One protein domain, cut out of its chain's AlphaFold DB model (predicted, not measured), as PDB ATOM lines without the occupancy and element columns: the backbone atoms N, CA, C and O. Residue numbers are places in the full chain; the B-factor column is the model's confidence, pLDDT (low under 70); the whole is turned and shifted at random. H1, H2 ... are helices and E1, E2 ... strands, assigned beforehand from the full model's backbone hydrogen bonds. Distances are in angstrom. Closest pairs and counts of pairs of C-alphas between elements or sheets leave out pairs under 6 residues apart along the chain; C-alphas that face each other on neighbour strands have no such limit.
ATOM      1  N   LYS A 127     -30.005  20.864   6.765       64.31
ATOM      2  CA  LYS A 127     -30.612  21.369   8.015       64.31
ATOM      3  C   LYS A 127     -31.110  20.267   8.965       64.31
ATOM      4  O   LYS A 127     -31.133  20.496  10.165       64.31
ATOM      5  N   SER A 128     -31.502  19.102   8.446       64.19
ATOM      6  CA  SER A 128     -32.022  17.974   9.231       64.19
ATOM      7  C   SER A 128     -30.945  17.142   9.931       64.19
ATOM      8  O   SER A 128     -31.278  16.404  10.850       64.19
ATOM      9  N   LEU A 129     -29.676  17.239   9.515       63.72
ATOM     10  CA  LEU A 129     -28.586  16.434  10.082       63.72
ATOM     11  C   LEU A 129     -28.003  17.026  11.368       63.72
ATOM     12  O   LEU A 129     -27.298  16.334  12.097       63.72
ATOM     13  N   PHE A 130     -28.301  18.289  11.663       65.50
ATOM     14  CA  PHE A 130     -27.882  18.922  12.902       65.50
ATOM     15  C   PHE A 130     -29.017  18.889  13.911       65.50
ATOM     16  O   PHE A 130     -29.963  19.675  13.833       65.50
ATOM     17  N   ALA A 131     -28.905  17.977  14.876       58.72
ATOM     18  CA  ALA A 131     -29.688  18.081  16.092       58.72
ATOM     19  C   ALA A 131     -29.356  19.425  16.759       58.72
ATOM     20  O   ALA A 131     -28.190  19.747  16.967       58.72
ATOM     21  N   ARG A 132     -30.386  20.212  17.090       70.94
ATOM     22  CA  ARG A 132     -30.241  21.453  17.879       70.94
ATOM     23  C   ARG A 132     -29.915  21.186  19.350       70.94
ATOM     24  O   ARG A 132     -29.777  22.121  20.131       70.94
ATOM     25  N   ASP A 133     -29.860  19.918  19.734       86.00
ATOM     26  CA  ASP A 133     -29.508  19.520  21.080       86.00
ATOM     27  C   ASP A 133     -27.985  19.460  21.218       86.00
ATOM     28  O   ASP A 133     -27.348  18.478  20.846       86.00
ATOM     29  N   PHE A 134     -27.415  20.541  21.746       91.12
ATOM     30  CA  PHE A 134     -25.992  20.626  22.067       91.12
ATOM     31  C   PHE A 134     -25.656  20.004  23.426       91.12
ATOM     32  O   PHE A 134     -24.486  19.967  23.788       91.12
ATOM     33  N   PHE A 135     -26.632  19.537  24.210       92.44
ATOM     34  CA  PHE A 135     -26.357  18.964  25.533       92.44
ATOM     35  C   PHE A 135     -25.973  17.493  25.472       92.44
ATOM     36  O   PHE A 135     -25.305  16.997  26.378       92.44
ATOM     37  N   ASN A 136     -26.358  16.813  24.396       89.38
ATOM     38  CA  ASN A 136     -26.045  15.416  24.168       89.38
ATOM     39  C   ASN A 136     -25.028  15.267  23.034       89.38
ATOM     40  O   ASN A 136     -25.014  16.025  22.065       89.38
ATOM     41  N   THR A 137     -24.163  14.263  23.145       87.56
ATOM     42  CA  THR A 137     -23.237  13.911  22.068       87.56
ATOM     43  C   THR A 137     -24.017  13.388  20.870       87.56
ATOM     44  O   THR A 137     -24.878  12.519  21.017       87.56
ATOM     45  N   THR A 138     -23.676  13.857  19.674       83.94
ATOM     46  CA  THR A 138     -24.185  13.295  18.419       83.94
ATOM     47  C   THR A 138     -23.069  12.556  17.689       83.94
ATOM     48  O   THR A 138     -21.894  12.738  18.000       83.94
ATOM     49  N   THR A 139     -23.409  11.783  16.656       82.00
ATOM     50  CA  THR A 139     -22.419  11.154  15.760       82.00
ATOM     51  C   THR A 139     -21.507  12.161  15.054       82.00
ATOM     52  O   THR A 139     -20.495  11.771  14.484       82.00
ATOM     53  N   PHE A 140     -21.867  13.448  15.063       80.88
ATOM     54  CA  PHE A 140     -21.107  14.527  14.436       80.88
ATOM     55  C   PHE A 140     -20.402  15.436  15.452       80.88
ATOM     56  O   PHE A 140     -19.728  16.381  15.037       80.88
ATOM     57  N   SER A 141     -20.565  15.190  16.753       88.19
ATOM     58  CA  SER A 141     -19.962  16.008  17.804       88.19
ATOM     59  C   SER A 141     -18.611  15.429  18.227       88.19
ATOM     60  O   SER A 141     -18.554  14.391  18.878       88.19
ATOM     61  N   ASP A 142     -17.533  16.125  17.884       90.56
ATOM     62  CA  ASP A 142     -16.132  15.794  18.194       90.56
ATOM     63  C   ASP A 142     -15.476  16.822  19.143       90.56
ATOM     64  O   ASP A 142     -14.335  16.645  19.575       90.56
ATOM     65  N   LEU A 143     -16.201  17.890  19.496       92.25
ATOM     66  CA  LEU A 143     -15.768  18.954  20.401       92.25
ATOM     67  C   LEU A 143     -16.671  19.023  21.636       92.25
ATOM     68  O   LEU A 143     -17.887  19.160  21.511       92.25
ATOM     69  N   CYS A 144     -16.066  19.011  22.823       94.31
ATOM     70  CA  CYS A 144     -16.717  19.308  24.097       94.31
ATOM     71  C   CYS A 144     -16.337  20.720  24.570       94.31
ATOM     72  O   CYS A 144     -15.169  21.032  24.792       94.31
ATOM     73  N   ILE A 145     -17.328  21.581  24.761       94.75
ATOM     74  CA  ILE A 145     -17.175  22.957  25.237       94.75
ATOM     75  C   ILE A 145     -17.660  23.012  26.682       94.75
ATOM     76  O   ILE A 145     -18.828  22.745  26.956       94.75
ATOM     77  N   VAL A 146     -16.773  23.353  27.611       94.81
ATOM     78  CA  VAL A 146     -17.065  23.419  29.046       94.81
ATOM     79  C   VAL A 146     -17.129  24.876  29.488       94.81
ATOM     80  O   VAL A 146     -16.188  25.638  29.277       94.81
ATOM     81  N   PHE A 147     -18.223  25.256  30.137       94.25
ATOM     82  CA  PHE A 147     -18.444  26.606  30.649       94.25
ATOM     83  C   PHE A 147     -18.037  26.670  32.115       94.25
ATOM     84  O   PHE A 147     -18.641  25.991  32.944       94.25
ATOM     85  N   ARG A 148     -17.010  27.452  32.465       88.62
ATOM     86  CA  ARG A 148     -16.457  27.443  33.832       88.62
ATOM     87  C   ARG A 148     -17.439  27.993  34.871       88.62
ATOM     88  O   ARG A 148     -17.497  27.465  35.977       88.62
ATOM     89  N   ASN A 149     -18.234  28.999  34.510       88.81
ATOM     90  CA  ASN A 149     -19.255  29.601  35.378       88.81
ATOM     91  C   ASN A 149     -20.347  28.604  35.810       88.81
ATOM     92  O   ASN A 149     -20.785  28.630  36.955       88.81
ATOM     93  N   THR A 150     -20.766  27.705  34.918       90.75
ATOM     94  CA  THR A 150     -21.895  26.785  35.155       90.75
ATOM     95  C   THR A 150     -21.476  25.326  35.304       90.75
ATOM     96  O   THR A 150     -22.289  24.488  35.684       90.75
ATOM     97  N   SER A 151     -20.224  24.995  34.970       89.44
ATOM     98  CA  SER A 151     -19.728  23.623  34.781       89.44
ATOM     99  C   SER A 151     -20.552  22.790  33.786       89.44
ATOM    100  O   SER A 151     -20.439  21.562  33.755       89.44
ATOM    101  N   ARG A 152     -21.387  23.434  32.958       94.44
ATOM    102  CA  ARG A 152     -22.177  22.758  31.925       94.44
ATOM    103  C   ARG A 152     -21.310  22.492  30.698       94.44
ATOM    104  O   ARG A 152     -20.384  23.246  30.391       94.44
ATOM    105  N   LYS A 153     -21.626  21.395  30.012       94.50
ATOM    106  CA  LYS A 153     -20.948  20.947  28.794       94.50
ATOM    107  C   LYS A 153     -21.887  21.096  27.602       94.50
ATOM    108  O   LYS A 153     -23.066  20.764  27.717       94.50
ATOM    109  N   LEU A 154     -21.349  21.564  26.483       94.69
ATOM    110  CA  LEU A 154     -21.989  21.530  25.172       94.69
ATOM    111  C   LEU A 154     -21.137  20.713  24.203       94.69
ATOM    112  O   LEU A 154     -19.911  20.747  24.270       94.69
ATOM    113  N   TYR A 155     -21.779  20.018  23.276       92.81
ATOM    114  CA  TYR A 155     -21.134  19.183  22.276       92.81
ATOM    115  C   TYR A 155     -21.397  19.747  20.885       92.81
ATOM    116  O   TYR A 155     -22.543  19.876  20.461       92.81
ATOM    117  N   ALA A 156     -20.330  20.068  20.161       92.00
ATOM    118  CA  ALA A 156     -20.395  20.678  18.837       92.00
ATOM    119  C   ALA A 156     -19.451  19.972  17.856       92.00
ATOM    120  O   ALA A 156     -18.651  19.122  18.247       92.00
ATOM    121  N   ASN A 157     -19.549  20.328  16.573       90.00
ATOM    122  CA  ASN A 157     -18.597  19.886  15.562       90.00
ATOM    123  C   ASN A 157     -17.449  20.906  15.456       90.00
ATOM    124  O   ASN A 157     -17.682  22.067  15.114       90.00
ATOM    125  N   SER A 158     -16.224  20.476  15.741       90.25
ATOM    126  CA  SER A 158     -15.007  21.288  15.769       90.25
ATOM    127  C   SER A 158     -14.796  22.007  14.436       90.25
ATOM    128  O   SER A 158     -14.746  23.234  14.390       90.25
ATOM    129  N   GLN A 159     -14.814  21.248  13.339       85.44
ATOM    130  CA  GLN A 159     -14.612  21.747  11.984       85.44
ATOM    131  C   GLN A 159     -15.671  22.782  11.597       85.44
ATOM    132  O   GLN A 159     -15.351  23.820  11.024       85.44
ATOM    133  N   TYR A 160     -16.940  22.521  11.908       84.69
ATOM    134  CA  TYR A 160     -18.016  23.444  11.567       84.69
ATOM    135  C   TYR A 160     -17.937  24.734  12.379       84.69
ATOM    136  O   TYR A 160     -18.139  25.816  11.833       84.69
ATOM    137  N   LEU A 161     -17.589  24.647  13.660       88.81
ATOM    138  CA  LEU A 161     -17.374  25.834  14.472       88.81
ATOM    139  C   LEU A 161     -16.188  26.662  13.941       88.81
ATOM    140  O   LEU A 161     -16.315  27.875  13.807       88.81
ATOM    141  N   SER A 162     -15.089  26.013  13.537       89.25
ATOM    142  CA  SER A 162     -13.925  26.663  12.913       89.25
ATOM    143  C   SER A 162     -14.233  27.335  11.573       89.25
ATOM    144  O   SER A 162     -13.660  28.377  11.276       89.25
ATOM    145  N   ILE A 163     -15.146  26.779  10.769       84.12
ATOM    146  CA  ILE A 163     -15.591  27.390   9.504       84.12
ATOM    147  C   ILE A 163     -16.211  28.773   9.738       84.12
ATOM    148  O   ILE A 163     -16.019  29.688   8.936       84.12
ATOM    149  N   HIS A 164     -16.976  28.913  10.818       87.00
ATOM    150  CA  HIS A 164     -17.728  30.130  11.124       87.00
ATOM    151  C   HIS A 164     -16.977  31.098  12.035       87.00
ATOM    152  O   HIS A 164     -17.360  32.261  12.121       87.00
ATOM    153  N   SER A 165     -15.930  30.624  12.707       92.12
ATOM    154  CA  SER A 165     -15.191  31.362  13.722       92.12
ATOM    155  C   SER A 165     -13.684  31.149  13.553       92.12
ATOM    156  O   SER A 165     -13.154  30.094  13.935       92.12
ATOM    157  N   PRO A 166     -12.957  32.165  13.056       90.19
ATOM    158  CA  PRO A 166     -11.499  32.154  13.034       90.19
ATOM    159  C   PRO A 166     -10.901  31.993  14.437       90.19
ATOM    160  O   PRO A 166      -9.871  31.337  14.589       90.19
ATOM    161  N   TYR A 167     -11.575  32.502  15.475       93.75
ATOM    162  CA  TYR A 167     -11.208  32.260  16.869       93.75
ATOM    163  C   TYR A 167     -11.126  30.760  17.185       93.75
ATOM    164  O   TYR A 167     -10.094  30.281  17.660       93.75
ATOM    165  N   PHE A 168     -12.187  29.996  16.899       93.19
ATOM    166  CA  PHE A 168     -12.189  28.559  17.167       93.19
ATOM    167  C   PHE A 168     -11.228  27.810  16.241       93.19
ATOM    168  O   PHE A 168     -10.581  26.873  16.698       93.19
ATOM    169  N   ALA A 169     -11.067  28.235  14.983       88.25
ATOM    170  CA  ALA A 169     -10.059  27.676  14.079       88.25
ATOM    171  C   ALA A 169      -8.640  27.778  14.666       88.25
ATOM    172  O   ALA A 169      -7.966  26.759  14.824       88.25
ATOM    173  N   LYS A 170      -8.222  28.980  15.083       90.69
ATOM    174  CA  LYS A 170      -6.908  29.224  15.703       90.69
ATOM    175  C   LYS A 170      -6.751  28.469  17.018       90.69
ATOM    176  O   LYS A 170      -5.727  27.830  17.258       90.69
ATOM    177  N   ARG A 171      -7.774  28.521  17.878       90.19
ATOM    178  CA  ARG A 171      -7.735  27.888  19.201       90.19
ATOM    179  C   ARG A 171      -7.598  26.371  19.097       90.19
ATOM    180  O   ARG A 171      -6.780  25.798  19.807       90.19
ATOM    181  N   LEU A 172      -8.347  25.734  18.200       89.62
ATOM    182  CA  LEU A 172      -8.290  24.284  17.991       89.62
ATOM    183  C   LEU A 172      -7.000  23.848  17.286       89.62
ATOM    184  O   LEU A 172      -6.442  22.809  17.636       89.62
ATOM    185  N   ALA A 173      -6.481  24.651  16.351       85.62
ATOM    186  CA  ALA A 173      -5.178  24.400  15.737       85.62
ATOM    187  C   ALA A 173      -4.046  24.394  16.782       85.62
ATOM    188  O   ALA A 173      -3.208  23.492  16.767       85.62
ATOM    189  N   LYS A 174      -4.068  25.343  17.731       85.06
ATOM    190  CA  LYS A 174      -3.096  25.423  18.831       85.06
ATOM    191  C   LYS A 174      -3.171  24.217  19.774       85.06
ATOM    192  O   LYS A 174      -2.146  23.637  20.112       85.06
ATOM    193  N   THR A 175      -4.371  23.794  20.165       80.19
ATOM    194  CA  THR A 175      -4.527  22.603  21.017       80.19
ATOM    195  C   THR A 175      -3.950  21.356  20.338       80.19
ATOM    196  O   THR A 175      -3.272  20.551  20.973       80.19
ATOM    197  N   ASN A 176      -4.151  21.217  19.025       73.62
ATOM    198  CA  ASN A 176      -3.631  20.086  18.259       73.62
ATOM    199  C   ASN A 176      -2.104  20.102  18.087       73.62
ATOM    200  O   ASN A 176      -1.514  19.033  17.923       73.62
ATOM    201  N   SER A 177      -1.453  21.270  18.101       72.19
ATOM    202  CA  SER A 177       0.013  21.343  18.088       72.19
ATOM    203  C   SER A 177       0.611  21.027  19.462       72.19
ATOM    204  O   SER A 177       1.598  20.301  19.530       72.19
ATOM    205  N   GLU A 178      -0.022  21.469  20.552       68.25
ATOM    206  CA  GLU A 178       0.403  21.172  21.930       68.25
ATOM    207  C   GLU A 178       0.248  19.683  22.294       68.25
ATOM    208  O   GLU A 178       1.099  19.111  22.972       68.25
ATOM    209  N   LEU A 179      -0.786  19.005  21.787       62.88
ATOM    210  CA  LEU A 179      -0.926  17.551  21.952       62.88
ATOM    211  C   LEU A 179       0.168  16.749  21.226       62.88
ATOM    212  O   LEU A 179       0.460  15.623  21.624       62.88
ATOM    213  N   ALA A 240     -11.696  10.919  23.868       56.44
ATOM    214  CA  ALA A 240     -11.433  11.080  22.428       56.44
ATOM    215  C   ALA A 240     -11.818  12.451  21.839       56.44
ATOM    216  O   ALA A 240     -11.353  12.791  20.753       56.44
ATOM    217  N   ASN A 241     -12.640  13.244  22.535       64.62
ATOM    218  CA  ASN A 241     -13.140  14.516  22.011       64.62
ATOM    219  C   ASN A 241     -12.284  15.685  22.504       64.62
ATOM    220  O   ASN A 241     -12.010  15.813  23.702       64.62
ATOM    221  N   ALA A 242     -11.893  16.571  21.586       84.06
ATOM    222  CA  ALA A 242     -11.188  17.796  21.941       84.06
ATOM    223  C   ALA A 242     -12.035  18.581  22.955       84.06
ATOM    224  O   ALA A 242     -13.244  18.726  22.772       84.06
ATOM    225  N   THR A 243     -11.427  19.062  24.040       90.31
ATOM    226  CA  THR A 243     -12.141  19.802  25.088       90.31
ATOM    227  C   THR A 243     -11.630  21.234  25.166       90.31
ATOM    228  O   THR A 243     -10.424  21.459  25.259       90.31
ATOM    229  N   ILE A 244     -12.540  22.209  25.145       92.75
ATOM    230  CA  ILE A 244     -12.222  23.632  25.310       92.75
ATOM    231  C   ILE A 244     -13.009  24.228  26.475       92.75
ATOM    232  O   ILE A 244     -14.172  23.892  26.682       92.75
ATOM    233  N   THR A 245     -12.386  25.134  27.228       93.50
ATOM    234  CA  THR A 245     -13.028  25.838  28.346       93.50
ATOM    235  C   THR A 245     -13.307  27.299  27.999       93.50
ATOM    236  O   THR A 245     -12.420  28.002  27.497       93.50
ATOM    237  N   LEU A 246     -14.523  27.760  28.284       93.75
ATOM    238  CA  LEU A 246     -14.958  29.148  28.126       93.75
ATOM    239  C   LEU A 246     -15.257  29.747  29.506       93.75
ATOM    240  O   LEU A 246     -16.048  29.187  30.268       93.75
ATOM    241  N   ASP A 247     -14.607  30.870  29.814       87.81
ATOM    242  CA  ASP A 247     -14.634  31.476  31.152       87.81
ATOM    243  C   ASP A 247     -15.491  32.749  31.217       87.81
ATOM    244  O   ASP A 247     -16.121  33.009  32.235       87.81
ATOM    245  N   GLU A 248     -15.544  33.522  30.132       85.69
ATOM    246  CA  GLU A 248     -16.112  34.882  30.106       85.69
ATOM    247  C   GLU A 248     -17.497  34.946  29.442       85.69
ATOM    248  O   GLU A 248     -17.938  36.008  29.009       85.69
ATOM    249  N   VAL A 249     -18.174  33.801  29.301       92.44
ATOM    250  CA  VAL A 249     -19.375  33.689  28.462       92.44
ATOM    251  C   VAL A 249     -20.494  32.985  29.201       92.44
ATOM    252  O   VAL A 249     -20.322  31.882  29.723       92.44
ATOM    253  N   GLU A 250     -21.668  33.604  29.195       93.25
ATOM    254  CA  GLU A 250     -22.884  32.966  29.670       93.25
ATOM    255  C   GLU A 250     -23.329  31.874  28.697       93.25
ATOM    256  O   GLU A 250     -23.350  32.051  27.476       93.25
ATOM    257  N   LEU A 251     -23.681  30.713  29.252       94.00
ATOM    258  CA  LEU A 251     -24.064  29.542  28.468       94.00
ATOM    259  C   LEU A 251     -25.237  29.848  27.529       94.00
ATOM    260  O   LEU A 251     -25.224  29.424  26.376       94.00
ATOM    261  N   GLU A 252     -26.241  30.570  28.029       94.19
ATOM    262  CA  GLU A 252     -27.454  30.864  27.265       94.19
ATOM    263  C   GLU A 252     -27.155  31.789  26.080       94.19
ATOM    264  O   GLU A 252     -27.606  31.517  24.969       94.19
ATOM    265  N   ASP A 253     -26.296  32.795  26.259       94.81
ATOM    266  CA  ASP A 253     -25.865  33.672  25.165       94.81
ATOM    267  C   ASP A 253     -25.102  32.886  24.090       94.81
ATOM    268  O   ASP A 253     -25.330  33.059  22.887       94.81
ATOM    269  N   PHE A 254     -24.230  31.962  24.506       95.12
ATOM    270  CA  PHE A 254     -23.517  31.102  23.565       95.12
ATOM    271  C   PHE A 254     -24.442  30.123  22.838       95.12
ATOM    272  O   PHE A 254     -24.225  29.832  21.662       95.12
TER     273      PHE A 254
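AT A GLANCE: This is residues 127 to 179 and 240 to 254 of the 652 residues of the protein "BTB domain-containing protein" of Haemonchus contortus (UniProt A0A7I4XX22). A small wall of three strands has a helical hairpin, H1 and H2, on one side and short H3 by the end of E1. The printed part has 68 residues, mixed helices and strands, in order E1 E2 H1 H2 E3 H3, with a mixed sheet E2 E1 E3. It is compact: radius of gyration of the C-alphas 11.9 A, spans 33 by 27 by 23 A.

IN THESE COORDINATES: Find C-alpha 143 at (-15.768, 18.954, 20.401), where E1, residues 143 to 147, begins. E2 is residues 153 to 156, E3 242 to 246, H1 158 to 164, H2 166 to 178, 18.5 A long, and H3 251 to 254, ending at (-23.517, 31.102, 23.565).

HOW THE PARTS SIT: Look at hairpin E1 and E2, antiparallel, N 145 and O 154 2.8 A apart; E3 is parallel to E1, N 144 and O 242 2.8 A apart. Each helix only grazes the sheet. H2 touches H1 with residues 168 to 172 alone, the closest C-alphas, Ser 162 and Ala 169, 4.2 A apart. In both, every O i to N i+4 pair is within hydrogen-bond range.

THE WHOLE: Residues 180 to 239 are cut out; C-alphas 179 and 240 are 12.3 A apart. pLDDT is under 70 at residues 127 to 131, 178 to 179 and 240 to 241.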